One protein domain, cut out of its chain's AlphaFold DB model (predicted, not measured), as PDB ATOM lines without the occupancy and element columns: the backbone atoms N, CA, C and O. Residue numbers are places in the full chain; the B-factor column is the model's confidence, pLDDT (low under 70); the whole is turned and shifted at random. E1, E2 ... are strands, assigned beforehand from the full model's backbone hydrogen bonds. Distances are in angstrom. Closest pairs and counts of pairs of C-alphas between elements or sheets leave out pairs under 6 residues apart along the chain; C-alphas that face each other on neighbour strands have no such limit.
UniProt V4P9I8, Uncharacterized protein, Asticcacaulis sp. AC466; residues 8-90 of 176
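AT A GLANCE: This is residues 8 to 90 of the 176 residues of an uncharacterized protein of Asticcacaulis sp. AC466 (UniProt V4P9I8). What shape? It has little regular structure: a twisted sheet, E2-E1-E3, and a separate hairpin, E4-E5, both antiparallel. What parts? Strands E1 to E5 hold 31 of the 83 printed residues: all strand. It is compact, with radius of gyration of the C-alphas 13.5 A and spans 37 by 30 by 20 A.

HOW THE PARTS SIT: What pairs? E1, residues 8 to 13, forms a hairpin with E2, residues 30 to 37, and neighbours E3, residues 51 to 56; N 9 to O 35, 2.8 A, and N 10 to O 53, 2.9 A, are within hydrogen-bond range. What else? E4, residues 73 to 77, and E5, residues 84 to 89, form a hairpin apart from these, with N 74 to O 88 2.9 A.

IN THESE COORDINATES: Where begins E1? C-alpha 8 is at (17.319, 29.303, 16.812). Where ends E5? C-alpha 89 is at (30.018, 22.770, -6.833).

THE WHOLE: Long links? Those before E2, E3 and E4 are long. Low confidence? Residues 48, 69 and 70 have pLDDT under 70; the printed part has no cut.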
ATOM      1  N   ASP A   8      18.523  29.080  17.592       93.88
ATOM      2  CA  ASP A   8      17.319  29.303  16.812       93.88
ATOM      3  C   ASP A   8      17.620  29.024  15.340       93.88
ATOM      4  O   ASP A   8      18.580  29.548  14.757       93.88
ATOM      5  N   VAL A   9      16.801  28.164  14.749       94.31
ATOM      6  CA  VAL A   9      16.921  27.719  13.368       94.31
ATOM      7  C   VAL A   9      15.634  28.043  12.634       94.31
ATOM      8  O   VAL A   9      14.570  27.531  12.974       94.31
ATOM      9  N   GLU A  10      15.723  28.870  11.601       95.06
ATOM     10  CA  GLU A  10      14.621  29.063  10.659       95.06
ATOM     11  C   GLU A  10      14.764  28.052   9.519       95.06
ATOM     12  O   GLU A  10      15.869  27.818   9.021       95.06
ATOM     13  N   ILE A  11      13.644  27.452   9.119       93.06
ATOM     14  CA  ILE A  11      13.574  26.429   8.075       93.06
ATOM     15  C   ILE A  11      12.874  27.029   6.863       93.06
ATOM     16  O   ILE A  11      11.817  27.657   6.981       93.06
ATOM     17  N   TYR A  12      13.477  26.823   5.703       92.69
ATOM     18  CA  TYR A  12      12.994  27.269   4.412       92.69
ATOM     19  C   TYR A  12      12.934  26.094   3.447       92.69
ATOM     20  O   TYR A  12      13.725  25.158   3.550       92.69
ATOM     21  N   ALA A  13      12.022  26.190   2.489       89.88
ATOM     22  CA  ALA A  13      11.911  25.260   1.380       89.88
ATOM     23  C   ALA A  13      12.001  25.989   0.040       89.88
ATOM     24  O   ALA A  13      11.727  27.193  -0.077       89.88
ATOM     25  N   LEU A  14      12.369  25.211  -0.971       88.62
ATOM     26  CA  LEU A  14      12.322  25.588  -2.374       88.62
ATOM     27  C   LEU A  14      11.059  25.014  -3.022       88.62
ATOM     28  O   LEU A  14      10.512  24.032  -2.522       88.62
ATOM     29  N   PRO A  15      10.585  25.590  -4.136       85.44
ATOM     30  CA  PRO A  15       9.516  24.979  -4.914       85.44
ATOM     31  C   PRO A  15       9.933  23.603  -5.452       85.44
ATOM     32  O   PRO A  15      11.003  23.481  -6.046       85.44
ATOM     33  N   ASP A  16       9.049  22.605  -5.353       82.50
ATOM     34  CA  ASP A  16       9.292  21.229  -5.834       82.50
ATOM     35  C   ASP A  16       9.636  21.143  -7.333       82.50
ATOM     36  O   ASP A  16      10.178  20.149  -7.812       82.50
ATOM     37  N   THR A  17       9.288  22.174  -8.104       84.31
ATOM     38  CA  THR A  17       9.534  22.251  -9.549       84.31
ATOM     39  C   THR A  17      10.898  22.834  -9.910       84.31
ATOM     40  O   THR A  17      11.197  22.948 -11.098       84.31
ATOM     41  N   TRP A  18      11.692  23.286  -8.935       87.50
ATOM     42  CA  TRP A  18      12.960  23.948  -9.225       87.50
ATOM     43  C   TRP A  18      14.064  22.941  -9.562       87.50
ATOM     44  O   TRP A  18      14.392  22.056  -8.775       87.50
ATOM     45  N   ASP A  19      14.670  23.113 -10.735       87.06
ATOM     46  CA  ASP A  19      15.888  22.409 -11.125       87.06
ATOM     47  C   ASP A  19      17.110  23.160 -10.577       87.06
ATOM     48  O   ASP A  19      17.475  24.224 -11.081       87.06
ATOM     49  N   SER A  20      17.770  22.589  -9.566       85.88
ATOM     50  CA  SER A  20      18.950  23.178  -8.916       85.88
ATOM     51  C   SER A  20      20.169  23.303  -9.838       85.88
ATOM     52  O   SER A  20      21.139  23.979  -9.486       85.88
ATOM     53  N   SER A  21      20.152  22.669 -11.016       85.94
ATOM     54  CA  SER A  21      21.194  22.839 -12.027       85.94
ATOM     55  C   SER A  21      21.018  24.121 -12.844       85.94
ATOM     56  O   SER A  21      21.984  24.588 -13.449       85.94
ATOM     57  N   ILE A  22      19.827  24.727 -12.816       88.94
ATOM     58  CA  ILE A  22      19.479  25.920 -13.584       88.94
ATOM     59  C   ILE A  22      19.279  27.097 -12.628       88.94
ATOM     60  O   ILE A  22      18.384  27.118 -11.784       88.94
ATOM     61  N   TYR A  23      20.100  28.133 -12.803       88.94
ATOM     62  CA  TYR A  23      19.873  29.402 -12.118       88.94
ATOM     63  C   TYR A  23      18.554  30.032 -12.580       88.94
ATOM     64  O   TYR A  23      18.430  30.421 -13.743       88.94
ATOM     65  N   ASP A  24      17.610  30.172 -11.654       89.44
ATOM     66  CA  ASP A  24      16.344  30.867 -11.860       89.44
ATOM     67  C   ASP A  24      16.225  32.017 -10.839       89.44
ATOM     68  O   ASP A  24      16.003  31.770  -9.649       89.44
ATOM     69  N   PRO A  25      16.374  33.285 -11.272       88.06
ATOM     70  CA  PRO A  25      16.322  34.444 -10.383       88.06
ATOM     71  C   PRO A  25      14.908  34.761  -9.881       88.06
ATOM     72  O   PRO A  25      14.730  35.736  -9.155       88.06
ATOM     73  N   THR A  26      13.892  34.011 -10.308       88.88
ATOM     74  CA  THR A  26      12.503  34.196  -9.872       88.88
ATOM     75  C   THR A  26      12.138  33.312  -8.682       88.88
ATOM     76  O   THR A  26      11.089  33.516  -8.069       88.88
ATOM     77  N   ILE A  27      13.011  32.367  -8.320       89.56
ATOM     78  CA  ILE A  27      12.820  31.488  -7.169       89.56
ATOM     79  C   ILE A  27      13.086  32.266  -5.886       89.56
ATOM     80  O   ILE A  27      14.124  32.903  -5.722       89.56
ATOM     81  N   VAL A  28      12.137  32.183  -4.959       90.88
ATOM     82  CA  VAL A  28      12.198  32.833  -3.652       90.88
ATOM     83  C   VAL A  28      12.003  31.766  -2.585       90.88
ATOM     84  O   VAL A  28      11.064  30.970  -2.672       90.88
ATOM     85  N   LEU A  29      12.865  31.766  -1.569       91.44
ATOM     86  CA  LEU A  29      12.711  30.892  -0.412       91.44
ATOM     87  C   LEU A  29      11.386  31.129   0.305       91.44
ATOM     88  O   LEU A  29      11.007  32.264   0.603       91.44
ATOM     89  N   GLN A  30      10.725  30.034   0.664       90.00
ATOM     90  CA  GLN A  30       9.520  30.069   1.479       90.00
ATOM     91  C   GLN A  30       9.855  29.584   2.880       90.00
ATOM     92  O   GLN A  30      10.323  28.462   3.051       90.00
ATOM     93  N   LYS A  31       9.630  30.427   3.893       92.00
ATOM     94  CA  LYS A  31       9.794  30.015   5.290       92.00
ATOM     95  C   LYS A  31       8.719  28.986   5.628       92.00
ATOM     96  O   LYS A  31       7.531  29.282   5.518       92.00
ATOM     97  N   THR A  32       9.139  27.799   6.039       92.38
ATOM     98  CA  THR A  32       8.259  26.665   6.343       92.38
ATOM     99  C   THR A  32       8.167  26.380   7.834       92.38
ATOM    100  O   THR A  32       7.190  25.780   8.277       92.38
ATOM    101  N   GLY A  33       9.135  26.844   8.629       92.69
ATOM    102  CA  GLY A  33       9.094  26.639  10.068       92.69
ATOM    103  C   GLY A  33      10.249  27.264  10.832       92.69
ATOM    104  O   GLY A  33      11.086  27.988  10.293       92.69
ATOM    105  N   GLU A  34      10.262  26.960  12.123       95.38
ATOM    106  CA  GLU A  34      11.299  27.335  13.074       95.38
ATOM    107  C   GLU A  34      11.537  26.164  14.027       95.38
ATOM    108  O   GLU A  34      10.623  25.391  14.328       95.38
ATOM    109  N   LYS A  35      12.771  26.031  14.504       93.75
ATOM    110  CA  LYS A  35      13.175  25.010  15.464       93.75
ATOM    111  C   LYS A  35      14.233  25.571  16.401       93.75
ATOM    112  O   LYS A  35      15.138  26.274  15.967       93.75
ATOM    113  N   ILE A  36      14.144  25.202  17.673       93.44
ATOM    114  CA  ILE A  36      15.208  25.430  18.649       93.44
ATOM    115  C   ILE A  36      16.043  24.153  18.715       93.44
ATOM    116  O   ILE A  36      15.487  23.061  18.838       93.44
ATOM    117  N   VAL A  37      17.360  24.292  18.594       92.69
ATOM    118  CA  VAL A  37      18.316  23.185  18.689       92.69
ATOM    119  C   VAL A  37      19.156  23.361  19.947       92.69
ATOM    120  O   VAL A  37      19.784  24.401  20.160       92.69
ATOM    121  N   HIS A  38      19.166  22.332  20.787       91.12
ATOM    122  CA  HIS A  38      19.933  22.300  22.027       91.12
ATOM    123  C   HIS A  38      21.329  21.678  21.827       91.12
ATOM    124  O   HIS A  38      21.583  20.992  20.834       91.12
ATOM    125  N   PRO A  39      22.277  21.886  22.762       90.44
ATOM    126  CA  PRO A  39      23.634  21.378  22.619       90.44
ATOM    127  C   PRO A  39      23.647  19.849  22.547       90.44
ATOM    128  O   PRO A  39      23.104  19.172  23.419       90.44
ATOM    129  N   GLY A  40      24.301  19.313  21.516       89.94
ATOM    130  CA  GLY A  40      24.382  17.874  21.263       89.94
ATOM    131  C   GLY A  40      23.195  17.292  20.492       89.94
ATOM    132  O   GLY A  40      23.257  16.125  20.110       89.94
ATOM    133  N   GLU A  41      22.146  18.074  20.220       92.88
ATOM    134  CA  GLU A  41      21.082  17.641  19.317       92.88
ATOM    135  C   GLU A  41      21.554  17.627  17.864       92.88
ATOM    136  O   GLU A  41      22.378  18.436  17.432       92.88
ATOM    137  N   ILE A  42      21.001  16.686  17.102       91.06
ATOM    138  CA  ILE A  42      21.296  16.513  15.685       91.06
ATOM    139  C   ILE A  42      20.154  17.127  14.880       91.06
ATOM    140  O   ILE A  42      18.977  16.824  15.097       91.06
ATOM    141  N   LEU A  43      20.520  17.986  13.934       89.69
ATOM    142  CA  LEU A  43      19.627  18.464  12.891       89.69
ATOM    143  C   LEU A  43      19.935  17.686  11.612       89.69
ATOM    144  O   LEU A  43      21.011  17.842  11.035       89.69
ATOM    145  N   GLU A  44      19.011  16.824  11.202       88.69
ATOM    146  CA  GLU A  44      19.099  16.143   9.912       88.69
ATOM    147  C   GLU A  44      18.745  17.122   8.790       88.69
ATOM    148  O   GLU A  44      17.829  17.932   8.935       88.69
ATOM    149  N   VAL A  45      19.501  17.057   7.694       82.44
ATOM    150  CA  VAL A  45      19.314  17.904   6.513       82.44
ATOM    151  C   VAL A  45      18.936  17.004   5.350       82.44
ATOM    152  O   VAL A  45      19.746  16.176   4.925       82.44
ATOM    153  N   VAL A  46      17.720  17.162   4.833       78.75
ATOM    154  CA  VAL A  46      17.279  16.477   3.619       78.75
ATOM    155  C   VAL A  46      17.769  17.270   2.397       78.75
ATOM    156  O   VAL A  46      17.415  18.446   2.253       78.75
ATOM    157  N   PRO A  47      18.573  16.663   1.498       73.19
ATOM    158  CA  PRO A  47      19.001  17.313   0.261       73.19
ATOM    159  C   PRO A  47      17.811  17.812  -0.561       73.19
ATOM    160  O   PRO A  47      16.755  17.184  -0.569       73.19
ATOM    161  N   MET A  48      17.993  18.936  -1.254       68.44
ATOM    162  CA  MET A  48      16.982  19.612  -2.087       68.44
ATOM    163  C   MET A  48      15.691  20.071  -1.386       68.44
ATOM    164  O   MET A  48      14.876  20.721  -2.032       68.44
ATOM    165  N   GLY A  49      15.498  19.776  -0.098       72.38
ATOM    166  CA  GLY A  49      14.283  20.132   0.641       72.38
ATOM    167  C   GLY A  49      14.530  21.141   1.753       72.38
ATOM    168  O   GLY A  49      13.803  22.127   1.860       72.38
ATOM    169  N   ASP A  50      15.576  20.921   2.550       79.81
ATOM    170  CA  ASP A  50      15.794  21.700   3.762       79.81
ATOM    171  C   ASP A  50      16.851  22.785   3.571       79.81
ATOM    172  O   ASP A  50      18.026  22.513   3.306       79.81
ATOM    173  N   ILE A  51      16.446  24.033   3.787       89.12
ATOM    174  CA  ILE A  51      17.353  25.172   3.890       89.12
ATOM    175  C   ILE A  51      17.247  25.749   5.290       89.12
ATOM    176  O   ILE A  51      16.175  26.146   5.741       89.12
ATOM    177  N   PHE A  52      18.385  25.829   5.973       90.88
ATOM    178  CA  PHE A  52      18.450  26.295   7.350       90.88
ATOM    179  C   PHE A  52      19.159  27.633   7.456       90.88
ATOM    180  O   PHE A  52      20.243  27.835   6.905       90.88
ATOM    181  N   ARG A  53      18.579  28.523   8.256       91.31
ATOM    182  CA  ARG A  53      19.259  29.711   8.755       91.31
ATOM    183  C   ARG A  53      19.493  29.551  10.247       91.31
ATOM    184  O   ARG A  53      18.547  29.429  11.016       91.31
ATOM    185  N   PHE A  54      20.754  29.624  10.643       91.81
ATOM    186  CA  PHE A  54      21.173  29.573  12.036       91.81
ATOM    187  C   PHE A  54      21.305  30.990  12.603       91.81
ATOM    188  O   PHE A  54      21.994  31.825  12.014       91.81
ATOM    189  N   SER A  55      20.683  31.248  13.753       91.81
ATOM    190  CA  SER A  55      20.745  32.536  14.457       91.81
ATOM    191  C   SER A  55      21.318  32.347  15.867       91.81
ATOM    192  O   SER A  55      20.564  32.260  16.833       91.81
ATOM    193  N   PRO A  56      22.652  32.228  16.019       89.56
ATOM    194  CA  PRO A  56      23.268  32.057  17.330       89.56
ATOM    195  C   PRO A  56      23.295  33.380  18.114       89.56
ATOM    196  O   PRO A  56      23.807  34.385  17.626       89.56
ATOM    197  N   GLU A  57      22.813  33.373  19.359       87.81
ATOM    198  CA  GLU A  57      22.887  34.541  20.260       87.81
ATOM    199  C   GLU A  57      24.273  34.722  20.906       87.81
ATOM    200  O   GLU A  57      24.625  35.798  21.389       87.81
ATOM    201  N   CYS A  58      25.082  33.662  20.921       84.88
ATOM    202  CA  CYS A  58      26.433  33.649  21.468       84.88
ATOM    203  C   CYS A  58      27.376  32.834  20.564       84.88
ATOM    204  O   CYS A  58      26.900  32.084  19.706       84.88
ATOM    205  N   PRO A  59      28.710  32.948  20.721       87.94
ATOM    206  CA  PRO A  59      29.654  32.139  19.954       87.94
ATOM    207  C   PRO A  59      29.310  30.645  20.045       87.94
ATOM    208  O   PRO A  59      29.410  30.035  21.108       87.94
ATOM    209  N   THR A  60      28.882  30.076  18.918       88.25
ATOM    210  CA  THR A  60      28.358  28.709  18.823       88.25
ATOM    211  C   THR A  60      29.184  27.933  17.810       88.25
ATOM    212  O   THR A  60      29.354  28.372  16.673       88.25
ATOM    213  N   ALA A  61      29.711  26.780  18.220       89.38
ATOM    214  CA  ALA A  61      30.388  25.862  17.315       89.38
ATOM    215  C   ALA A  61      29.359  24.927  16.670       89.38
ATOM    216  O   ALA A  61      28.604  24.259  17.374       89.38
ATOM    217  N   LEU A  62      29.356  24.866  15.337       89.62
ATOM    218  CA  LEU A  62      28.532  23.939  14.564       89.62
ATOM    219  C   LEU A  62      29.429  22.937  13.846       89.62
ATOM    220  O   LEU A  62      30.402  23.317  13.196       89.62
ATOM    221  N   LEU A  63      29.082  21.657  13.958       90.38
ATOM    222  CA  LEU A  63      29.749  20.574  13.248       90.38
ATOM    223  C   LEU A  63      28.838  20.085  12.117       90.38
ATOM    224  O   LEU A  63      27.856  19.392  12.369       90.38
ATOM    225  N   LYS A  64      29.165  20.448  10.869       88.38
ATOM    226  CA  LYS A  64      28.476  19.953   9.665       88.38
ATOM    227  C   LYS A  64      29.108  18.621   9.253       88.38
ATOM    228  O   LYS A  64      30.260  18.590   8.826       88.38
ATOM    229  N   LEU A  65      28.355  17.532   9.387       86.81
ATOM    230  CA  LEU A  65      28.726  16.222   8.849       86.81
ATOM    231  C   LEU A  65      28.026  16.040   7.504       86.81
ATOM    232  O   LEU A  65      26.806  16.141   7.423       86.81
ATOM    233  N   VAL A  66      28.800  15.787   6.453       79.75
ATOM    234  CA  VAL A  66      28.300  15.614   5.084       79.75
ATOM    235  C   VAL A  66      28.688  14.239   4.562       79.75
ATOM    236  O   VAL A  66      29.832  13.805   4.705       79.75
ATOM    237  N   SER A  67      27.720  13.542   3.973       80.56
ATOM    238  CA  SER A  67      27.950  12.331   3.187       80.56
ATOM    239  C   SER A  67      28.350  12.702   1.751       80.56
ATOM    240  O   SER A  67      28.475  13.879   1.413       80.56
ATOM    241  N   LYS A  68      28.586  11.700   0.892       72.69
ATOM    242  CA  LYS A  68      28.861  11.940  -0.530       72.69
ATOM    243  C   LYS A  68      27.697  12.724  -1.149       72.69
ATOM    244  O   LYS A  68      26.550  12.305  -1.015       72.69
ATOM    245  N   SER A  69      28.018  13.829  -1.816       66.69
ATOM    246  CA  SER A  69      27.057  14.764  -2.397       66.69
ATOM    247  C   SER A  69      26.033  14.049  -3.282       66.69
ATOM    248  O   SER A  69      26.408  13.289  -4.176       66.69
ATOM    249  N   ALA A  70      24.748  14.284  -3.007       65.81
ATOM    250  CA  ALA A  70      23.643  13.791  -3.830       65.81
ATOM    251  C   ALA A  70      23.416  14.677  -5.068       65.81
ATOM    252  O   ALA A  70      23.065  14.164  -6.127       65.81
ATOM    253  N   ASP A  71      23.698  15.978  -4.943       71.94
ATOM    254  CA  ASP A  71      23.533  16.988  -5.989       71.94
ATOM    255  C   ASP A  71      24.852  17.599  -6.425       71.94
ATOM    256  O   ASP A  71      25.827  17.575  -5.676       71.94
ATOM    257  N   ALA A  72      24.858  18.207  -7.613       75.81
ATOM    258  CA  ALA A  72      26.026  18.878  -8.177       75.81
ATOM    259  C   ALA A  72      26.344  20.236  -7.520       75.81
ATOM    260  O   ALA A  72      27.485  20.690  -7.622       75.81
ATOM    261  N   PHE A  73      25.368  20.878  -6.859       84.19
ATOM    262  CA  PHE A  73      25.503  22.243  -6.337       84.19
ATOM    263  C   PHE A  73      24.930  22.426  -4.928       84.19
ATOM    264  O   PHE A  73      23.870  21.900  -4.605       84.19
ATOM    265  N   GLU A  74      25.616  23.234  -4.118       87.12
ATOM    266  CA  GLU A  74      25.095  23.833  -2.886       87.12
ATOM    267  C   GLU A  74      24.777  25.304  -3.187       87.12
ATOM    268  O   GLU A  74      25.595  26.021  -3.771       87.12
ATOM    269  N   TRP A  75      23.565  25.734  -2.833       89.00
ATOM    270  CA  TRP A  75      23.050  27.072  -3.122       89.00
ATOM    271  C   TRP A  75      22.984  27.930  -1.862       89.00
ATOM    272  O   TRP A  75      22.569  27.469  -0.801       89.00
ATOM    273  N   SER A  76      23.333  29.203  -2.021       90.75
ATOM    274  CA  SER A  76      23.198  30.243  -1.006       90.75
ATOM    275  C   SER A  76      22.169  31.282  -1.443       90.75
ATOM    276  O   SER A  76      22.100  31.676  -2.614       90.75
ATOM    277  N   PHE A  77      21.404  31.767  -0.468       92.12
ATOM    278  CA  PHE A  77      20.285  32.684  -0.669       92.12
ATOM    279  C   PHE A  77      20.470  33.958   0.152       92.12
ATOM    280  O   PHE A  77      21.065  33.940   1.232       92.12
ATOM    281  N   ASP A  78      20.008  35.080  -0.393       91.56
ATOM    282  CA  ASP A  78      20.050  36.357   0.302       91.56
ATOM    283  C   ASP A  78      18.952  36.386   1.368       91.56
ATOM    284  O   ASP A  78      17.783  36.134   1.089       91.56
ATOM    285  N   LEU A  79      19.321  36.721   2.604       85.06
ATOM    286  CA  LEU A  79      18.400  36.649   3.743       85.06
ATOM    287  C   LEU A  79      17.258  37.667   3.676       85.06
ATOM    288  O   LEU A  79      16.226  37.464   4.311       85.06
ATOM    289  N   LYS A  80      17.442  38.791   2.974       89.19
ATOM    290  CA  LYS A  80      16.433  39.857   2.917       89.19
ATOM    291  C   LYS A  80      15.406  39.597   1.828       89.19
ATOM    292  O   LYS A  80      14.227  39.871   2.019       89.19
ATOM    293  N   THR A  81      15.870  39.126   0.680       90.75
ATOM    294  CA  THR A  81      15.066  38.948  -0.530       90.75
ATOM    295  C   THR A  81      14.614  37.507  -0.727       90.75
ATOM    296  O   THR A  81      13.648  37.278  -1.446       90.75
ATOM    297  N   GLY A  82      15.290  36.539  -0.101       90.62
ATOM    298  CA  GLY A  82      15.058  35.109  -0.305       90.62
ATOM    299  C   GLY A  82      15.515  34.605  -1.675       90.62
ATOM    300  O   GLY A  82      15.219  33.461  -2.013       90.62
ATOM    301  N   LEU A  83      16.198  35.437  -2.466       92.75
ATOM    302  CA  LEU A  83      16.626  35.105  -3.822       92.75
ATOM    303  C   LEU A  83      17.949  34.327  -3.816       92.75
ATOM    304  O   LEU A  83      18.812  34.598  -2.970       92.75
ATOM    305  N   PRO A  84      18.152  33.393  -4.764       92.19
ATOM    306  CA  PRO A  84      19.446  32.754  -4.954       92.19
ATOM    307  C   PRO A  84      20.478  33.805  -5.371       92.19
ATOM    308  O   PRO A  84      20.221  34.614  -6.261       92.19
ATOM    309  N   TRP A  85      21.660  33.789  -4.753       90.19
ATOM    310  CA  TRP A  85      22.742  34.719  -5.112       90.19
ATOM    311  C   TRP A  85      24.067  34.027  -5.427       90.19
ATOM    312  O   TRP A  85      24.909  34.614  -6.106       90.19
ATOM    313  N   GLN A  86      24.261  32.789  -4.967       89.12
ATOM    314  CA  GLN A  86      25.471  32.021  -5.244       89.12
ATOM    315  C   GLN A  86      25.172  30.522  -5.296       89.12
ATOM    316  O   GLN A  86      24.368  30.019  -4.514       89.12
ATOM    317  N   SER A  87      25.894  29.809  -6.159       88.50
ATOM    318  CA  SER A  87      26.053  28.358  -6.095       88.50
ATOM    319  C   SER A  87      27.529  27.977  -6.046       88.50
ATOM    320  O   SER A  87      28.398  28.711  -6.524       88.50
ATOM    321  N   ILE A  88      27.814  26.827  -5.446       85.50
ATOM    322  CA  ILE A  88      29.134  26.198  -5.440       85.50
ATOM    323  C   ILE A  88      28.996  24.727  -5.813       85.50
ATOM    324  O   ILE A  88      28.022  24.078  -5.435       85.50
ATOM    325  N   ALA A  89      29.966  24.198  -6.557       84.88
ATOM    326  CA  ALA A  89      30.018  22.770  -6.833       84.88
ATOM    327  C   ALA A  89      30.278  22.000  -5.531       84.88
ATOM    328  O   ALA A  89      31.144  22.371  -4.739       84.88
ATOM    329  N   THR A  90      29.532  20.923  -5.313       83.38
ATOM    330  CA  THR A  90      29.650  20.077  -4.111       83.38
ATOM    331  C   THR A  90      30.715  18.991  -4.257       83.38
ATOM    332  O   THR A  90      31.086  18.355  -3.271       83.38
TER     333      THR A  90